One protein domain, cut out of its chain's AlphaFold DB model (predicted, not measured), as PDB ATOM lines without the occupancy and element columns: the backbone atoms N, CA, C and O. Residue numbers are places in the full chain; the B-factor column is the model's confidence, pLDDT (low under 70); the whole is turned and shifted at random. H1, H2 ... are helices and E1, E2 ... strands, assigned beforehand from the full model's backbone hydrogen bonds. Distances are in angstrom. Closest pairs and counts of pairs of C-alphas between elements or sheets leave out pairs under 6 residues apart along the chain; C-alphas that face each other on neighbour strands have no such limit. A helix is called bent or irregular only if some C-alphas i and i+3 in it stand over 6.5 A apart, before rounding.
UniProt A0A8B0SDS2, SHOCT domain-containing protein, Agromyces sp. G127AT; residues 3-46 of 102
ATOM      1  N   TYR A   3     102.881 140.341 168.008       73.00
ATOM      2  CA  TYR A   3     102.510 138.970 168.333       73.00
ATOM      3  C   TYR A   3     103.769 138.133 168.512       73.00
ATOM      4  O   TYR A   3     104.747 138.285 167.775       73.00
ATOM      5  N   ALA A   4     103.732 137.260 169.514       76.38
ATOM      6  CA  ALA A   4     104.681 136.171 169.622       76.38
ATOM      7  C   ALA A   4     104.230 135.063 168.665       76.38
ATOM      8  O   ALA A   4     103.096 134.594 168.746       76.38
ATOM      9  N   VAL A   5     105.105 134.688 167.741       76.69
ATOM     10  CA  VAL A   5     104.919 133.560 166.834       76.69
ATOM     11  C   VAL A   5     105.928 132.500 167.226       76.69
ATOM     12  O   VAL A   5     107.133 132.724 167.160       76.69
ATOM     13  N   GLU A   6     105.433 131.352 167.662       77.81
ATOM     14  CA  GLU A   6     106.263 130.200 167.987       77.81
ATOM     15  C   GLU A   6     106.441 129.348 166.735       77.81
ATOM     16  O   GLU A   6     105.470 128.944 166.093       77.81
ATOM     17  N   VAL A   7     107.693 129.101 166.372       76.38
ATOM     18  CA  VAL A   7     108.060 128.245 165.251       76.38
ATOM     19  C   VAL A   7     108.759 127.028 165.819       76.38
ATOM     20  O   VAL A   7     109.810 127.140 166.446       76.38
ATOM     21  N   GLN A   8     108.163 125.862 165.596       68.56
ATOM     22  CA  GLN A   8     108.756 124.590 165.963       68.56
ATOM     23  C   GLN A   8     109.588 124.083 164.785       68.56
ATOM     24  O   GLN A   8     109.046 123.764 163.727       68.56
ATOM     25  N   THR A   9     110.906 124.047 164.945       71.00
ATOM     26  CA  THR A   9     111.822 123.460 163.966       71.00
ATOM     27  C   THR A   9     112.278 122.101 164.471       71.00
ATOM     28  O   THR A   9     112.522 121.914 165.660       71.00
ATOM     29  N   SER A  10     112.351 121.122 163.575       58.69
ATOM     30  CA  SER A  10     112.802 119.773 163.921       58.69
ATOM     31  C   SER A  10     114.105 119.496 163.193       58.69
ATOM     32  O   SER A  10     114.146 119.544 161.966       58.69
ATOM     33  N   THR A  11     115.165 119.216 163.947       57.97
ATOM     34  CA  THR A  11     116.445 118.763 163.390       57.97
ATOM     35  C   THR A  11     116.631 117.311 163.811       57.97
ATOM     36  O   THR A  11     116.985 117.021 164.954       57.97
ATOM     37  N   GLY A  12     116.341 116.379 162.900       64.94
ATOM     38  CA  GLY A  12     116.291 114.951 163.222       64.94
ATOM     39  C   GLY A  12     115.114 114.619 164.149       64.94
ATOM     40  O   GLY A  12     113.985 115.006 163.873       64.94
ATOM     41  N   ALA A  13     115.370 113.907 165.251       55.81
ATOM     42  CA  ALA A  13     114.337 113.486 166.208       55.81
ATOM     43  C   ALA A  13     114.038 114.516 167.320       55.81
ATOM     44  O   ALA A  13     113.240 114.235 168.214       55.81
ATOM     45  N   VAL A  14     114.686 115.688 167.302       50.69
ATOM     46  CA  VAL A  14     114.544 116.715 168.345       50.69
ATOM     47  C   VAL A  14     113.771 117.908 167.790       50.69
ATOM     48  O   VAL A  14     114.167 118.489 166.778       50.69
ATOM     49  N   ALA A  15     112.676 118.266 168.463       71.69
ATOM     50  CA  ALA A  15     111.876 119.443 168.149       71.69
ATOM     51  C   ALA A  15     112.285 120.622 169.047       71.69
ATOM     52  O   ALA A  15     112.187 120.541 170.272       71.69
ATOM     53  N   ASN A  16     112.702 121.724 168.431       75.38
ATOM     54  CA  ASN A  16     113.057 122.978 169.087       75.38
ATOM     55  C   ASN A  16     111.994 124.039 168.800       75.38
ATOM     56  O   ASN A  16     111.567 124.205 167.662       75.38
ATOM     57  N   THR A  17     111.610 124.807 169.816       79.31
ATOM     58  CA  THR A  17     110.670 125.924 169.666       79.31
ATOM     59  C   THR A  17     111.426 127.244 169.724       79.31
ATOM     60  O   THR A  17     112.105 127.527 170.711       79.31
ATOM     61  N   ILE A  18     111.303 128.060 168.678       77.88
ATOM     62  CA  ILE A  18     111.867 129.411 168.609       77.88
ATOM     63  C   ILE A  18     110.728 130.432 168.593       77.88
ATOM     64  O   ILE A  18     109.814 130.344 167.774       77.88
ATOM     65  N   THR A  19     110.783 131.424 169.484       83.81
ATOM     66  CA  THR A  19     109.783 132.497 169.565       83.81
ATOM     67  C   THR A  19     110.237 133.733 168.791       83.81
ATOM     68  O   THR A  19     111.262 134.336 169.104       83.81
ATOM     69  N   PHE A  20     109.429 134.163 167.830       79.19
ATOM     70  CA  PHE A  20     109.638 135.369 167.033       79.19
ATOM     71  C   PHE A  20     108.642 136.453 167.437       79.19
ATOM     72  O   PHE A  20     107.467 136.176 167.670       79.19
ATOM     73  N   ARG A  21     109.091 137.708 167.509       82.12
ATOM     74  CA  ARG A  21     108.207 138.865 167.708       82.12
ATOM     75  C   ARG A  21     107.990 139.558 166.375       82.12
ATOM     76  O   ARG A  21     108.932 140.110 165.819       82.12
ATOM     77  N   VAL A  22     106.755 139.546 165.894       81.31
ATOM     78  CA  VAL A  22     106.377 140.145 164.607       81.31
ATOM     79  C   VAL A  22     105.160 141.048 164.766       81.31
ATOM     80  O   VAL A  22     104.322 140.853 165.653       81.31
ATOM     81  N   SER A  23     105.073 142.084 163.936       76.31
ATOM     82  CA  SER A  23     103.926 142.992 163.902       76.31
ATOM     83  C   SER A  23     102.648 142.223 163.560       76.31
ATOM     84  O   SER A  23     102.685 141.260 162.799       76.31
ATOM     85  N   LYS A  24     101.495 142.652 164.090       74.38
ATOM     86  CA  LYS A  24     100.191 142.017 163.808       74.38
ATOM     87  C   LYS A  24      99.913 141.840 162.311       74.38
ATOM     88  O   LYS A  24      99.406 140.796 161.918       74.38
ATOM     89  N   ASP A  25     100.241 142.858 161.521       76.06
ATOM     90  CA  ASP A  25     100.035 142.873 160.071       76.06
ATOM     91  C   ASP A  25     100.918 141.835 159.358       76.06
ATOM     92  O   ASP A  25     100.475 141.113 158.471       76.06
ATOM     93  N   GLU A  26     102.159 141.686 159.822       76.94
ATOM     94  CA  GLU A  26     103.167 140.819 159.207       76.94
ATOM     95  C   GLU A  26     103.091 139.368 159.692       76.94
ATOM     96  O   GLU A  26     103.599 138.471 159.025       76.94
ATOM     97  N   ALA A  27     102.433 139.098 160.824       73.19
ATOM     98  CA  ALA A  27     102.380 137.764 161.422       73.19
ATOM     99  C   ALA A  27     101.819 136.695 160.465       73.19
ATOM    100  O   ALA A  27     102.315 135.566 160.432       73.19
ATOM    101  N   ALA A  28     100.816 137.050 159.654       73.50
ATOM    102  CA  ALA A  28     100.237 136.148 158.658       73.50
ATOM    103  C   ALA A  28     101.225 135.829 157.523       73.50
ATOM    104  O   ALA A  28     101.338 134.676 157.094       73.50
ATOM    105  N   GLN A  29     101.968 136.837 157.064       75.56
ATOM    106  CA  GLN A  29     102.942 136.696 155.985       75.56
ATOM    107  C   GLN A  29     104.183 135.931 156.463       75.56
ATOM    108  O   GLN A  29     104.613 134.989 155.802       75.56
ATOM    109  N   PHE A  30     104.673 136.244 157.666       79.06
ATOM    110  CA  PHE A  30     105.766 135.534 158.329       79.06
ATOM    111  C   PHE A  30     105.443 134.049 158.525       79.06
ATOM    112  O   PHE A  30     106.224 133.191 158.121       79.06
ATOM    113  N   ARG A  31     104.259 133.721 159.064       78.38
ATOM    114  CA  ARG A  31     103.818 132.325 159.231       78.38
ATOM    115  C   ARG A  31     103.810 131.568 157.900       78.38
ATOM    116  O   ARG A  31     104.229 130.415 157.855       78.38
ATOM    117  N   SER A  32     103.326 132.208 156.839       72.31
ATOM    118  CA  SER A  32     103.225 131.596 155.511       72.31
ATOM    119  C   SER A  32     104.605 131.341 154.904       72.31
ATOM    120  O   SER A  32     104.861 130.240 154.427       72.31
ATOM    121  N   ALA A  33     105.510 132.320 154.999       77.94
ATOM    122  CA  ALA A  33     106.884 132.200 154.518       77.94
ATOM    123  C   ALA A  33     107.673 131.116 155.271       77.94
ATOM    124  O   ALA A  33     108.391 130.335 154.655       77.94
ATOM    125  N   VAL A  34     107.504 131.023 156.595       81.62
ATOM    126  CA  VAL A  34     108.144 129.983 157.415       81.62
ATOM    127  C   VAL A  34     107.628 128.593 157.046       81.62
ATOM    128  O   VAL A  34     108.421 127.666 156.901       81.62
ATOM    129  N   LEU A  35     106.315 128.435 156.863       76.38
ATOM    130  CA  LEU A  35     105.735 127.151 156.471       76.38
ATOM    131  C   LEU A  35     106.219 126.714 155.080       76.38
ATOM    132  O   LEU A  35     106.533 125.542 154.886       76.38
ATOM    133  N   ASP A  36     106.299 127.646 154.130       78.50
ATOM    134  CA  ASP A  36     106.807 127.388 152.781       78.50
ATOM    135  C   ASP A  36     108.289 126.990 152.799       78.50
ATOM    136  O   ASP A  36     108.660 125.959 152.243       78.50
ATOM    137  N   ALA A  37     109.112 127.720 153.557       77.06
ATOM    138  CA  ALA A  37     110.521 127.398 153.750       77.06
ATOM    139  C   ALA A  37     110.724 126.009 154.378       77.06
ATOM    140  O   ALA A  37     111.580 125.259 153.917       77.06
ATOM    141  N   ILE A  38     109.922 125.634 155.384       73.88
ATOM    142  CA  ILE A  38     109.977 124.293 155.991       73.88
ATOM    143  C   ILE A  38     109.579 123.224 154.971       73.88
ATOM    144  O   ILE A  38     110.260 122.210 154.869       73.88
ATOM    145  N   ARG A  39     108.519 123.446 154.182       75.06
ATOM    146  CA  ARG A  39     108.104 122.510 153.122       75.06
ATOM    147  C   ARG A  39     109.161 122.367 152.037       75.06
ATOM    148  O   ARG A  39     109.355 121.269 151.535       75.06
ATOM    149  N   GLN A  40     109.835 123.453 151.677       71.19
ATOM    150  CA  GLN A  40     110.905 123.423 150.691       71.19
ATOM    151  C   GLN A  40     112.149 122.720 151.240       71.19
ATOM    152  O   GLN A  40     112.788 121.969 150.510       71.19
ATOM    153  N   LEU A  41     112.464 122.911 152.525       67.31
ATOM    154  CA  LEU A  41     113.546 122.194 153.193       67.31
ATOM    155  C   LEU A  41     113.227 120.698 153.316       67.31
ATOM    156  O   LEU A  41     114.107 119.887 153.069       67.31
ATOM    157  N   ASP A  42     111.980 120.332 153.623       66.75
ATOM    158  CA  ASP A  42     111.518 118.938 153.652       66.75
ATOM    159  C   ASP A  42     111.512 118.312 152.250       66.75
ATOM    160  O   ASP A  42     112.022 117.215 152.071       66.75
ATOM    161  N   ALA A  43     111.054 119.036 151.224       61.88
ATOM    162  CA  ALA A  43     111.098 118.577 149.834       61.88
ATOM    163  C   ALA A  43     112.535 118.438 149.297       61.88
ATOM    164  O   ALA A  43     112.809 117.566 148.474       61.88
ATOM    165  N   ALA A  44     113.459 119.285 149.758       57.44
ATOM    166  CA  ALA A  44     114.880 119.175 149.440       57.44
ATOM    167  C   ALA A  44     115.575 118.064 150.250       57.44
ATOM    168  O   ALA A  44     116.494 117.426 149.741       57.44
ATOM    169  N   ALA A  45     115.143 117.821 151.493       52.44
ATOM    170  CA  ALA A  45     115.683 116.786 152.376       52.44
ATOM    171  C   ALA A  45     115.138 115.381 152.058       52.44
ATOM    172  O   ALA A  45     115.852 114.395 152.223       52.44
ATOM    173  N   ASN A  46     113.906 115.289 151.560       47.50
ATOM    174  CA  ASN A  46     113.289 114.092 151.010       47.50
ATOM    175  C   ASN A  46     113.017 114.323 149.520       47.50
ATOM    176  O   ASN A  46     111.885 114.660 149.151       47.50
TER     177      ASN A  46
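Overview. This is residues 3 to 46 of the 102 residues of the protein "SHOCT domain-containing protein" of Agromyces sp. G127AT (UniProt A0A8B0SDS2). A long, twisted hairpin of two strands, E1 and E2, has one long helix, H1, running beside it, in nearly the same direction as E1, so that three long pieces of similar length make a flat, loosely joined slab. The chain turns from E2 into H1 near the end of the hairpin where E1 begins, and the helix comes nearest to the strands there, while residues 39 to 46, at the far end of H1 and just after it, stand free of the hairpin. The printed part has 44 residues with two named strands and one named helix, in the order E1, E2, H1; the sheet has the order E1 - E2 and is antiparallel, and the class is mixed, helices and strands. The whole is only just loose, close to compact, with a radius of gyration of the C-alphas of 11.6 A, and its C-alphas span 33 by 19 by 7 A along their three main axes.

Along the chain. The printed part begins with strand E1, residues 3 to 11, which starts at C-alpha 3 at (102.510, 138.970, 168.333) and ends at C-alpha 11 at (116.445, 118.763, 163.390), 25.0 A from first to last C-alpha. Residues 12 and 13 form a tight link to strand E2, residues 14 to 23, the longest strand by residues, which measures 28.7 A and ends at C-alpha 23 at (103.926, 142.992, 163.902). Residues 24 to 26 form a second tight link, to helix H1, residues 27 to 45. H1 measures 26.4 A, from C-alpha 27 at (102.380, 137.764, 161.422) to C-alpha 45 at (115.683, 116.786, 152.376). It is not bent. Asn 46 is the last printed residue.

Arrangement. E1 and E2 are a hairpin of antiparallel neighbour strands, with 154 degrees between their N-to-C directions. Their C-alphas face each other from 3 and 22, 5.5 A apart, to 11 and 14, 5.7 A apart; between these, C-alphas 6 and 19 are 4.5 A apart. Across the pair, N 5 and O 20 are within hydrogen-bond range at 2.8 A, and so are N 18 and O 7, also at 2.8 A. Near the link between the strands, N 11 and O 14 are within hydrogen-bond range at 3.1 A. E1 and H1 have 3 pairs of C-alphas within 8 A; the closest C-alphas are those of Tyr 3 and Ala 27, 7.0 A apart, and the two centres are 11.3 A apart. E2 and H1 have 1 pair of C-alphas within 8 A, the closest being those of Val 22 and Phe 30, 7.8 A apart, with 13.3 A between the centres. Within 10 A, H1 has 13 pairs of C-alphas with E1 and 8 with E2, made by residues 27 to 38 of H1. In H1 every O i to N i+4 pair is within hydrogen-bond range.

Size, cuts and confidence. The two C-alphas farthest apart are those of Lys 24 and Asn 46, 33.4 A apart, and the first and last printed C-alphas, those of Tyr 3 and Asn 46, are 32.2 A apart. Residues 39 to 46, of which 39 to 45 belong to H1, stand free; the body without them has 36 residues and spans 33 by 18 by 6 A. The printed part has no cut, and no link is long. The full chain has 102 residues, of which 3 to 46 are printed. The mean pLDDT of the printed part of this model is 71.8. Twelve residues are under 70: residue 8, residues 10 to 14 and residues 41 to 46.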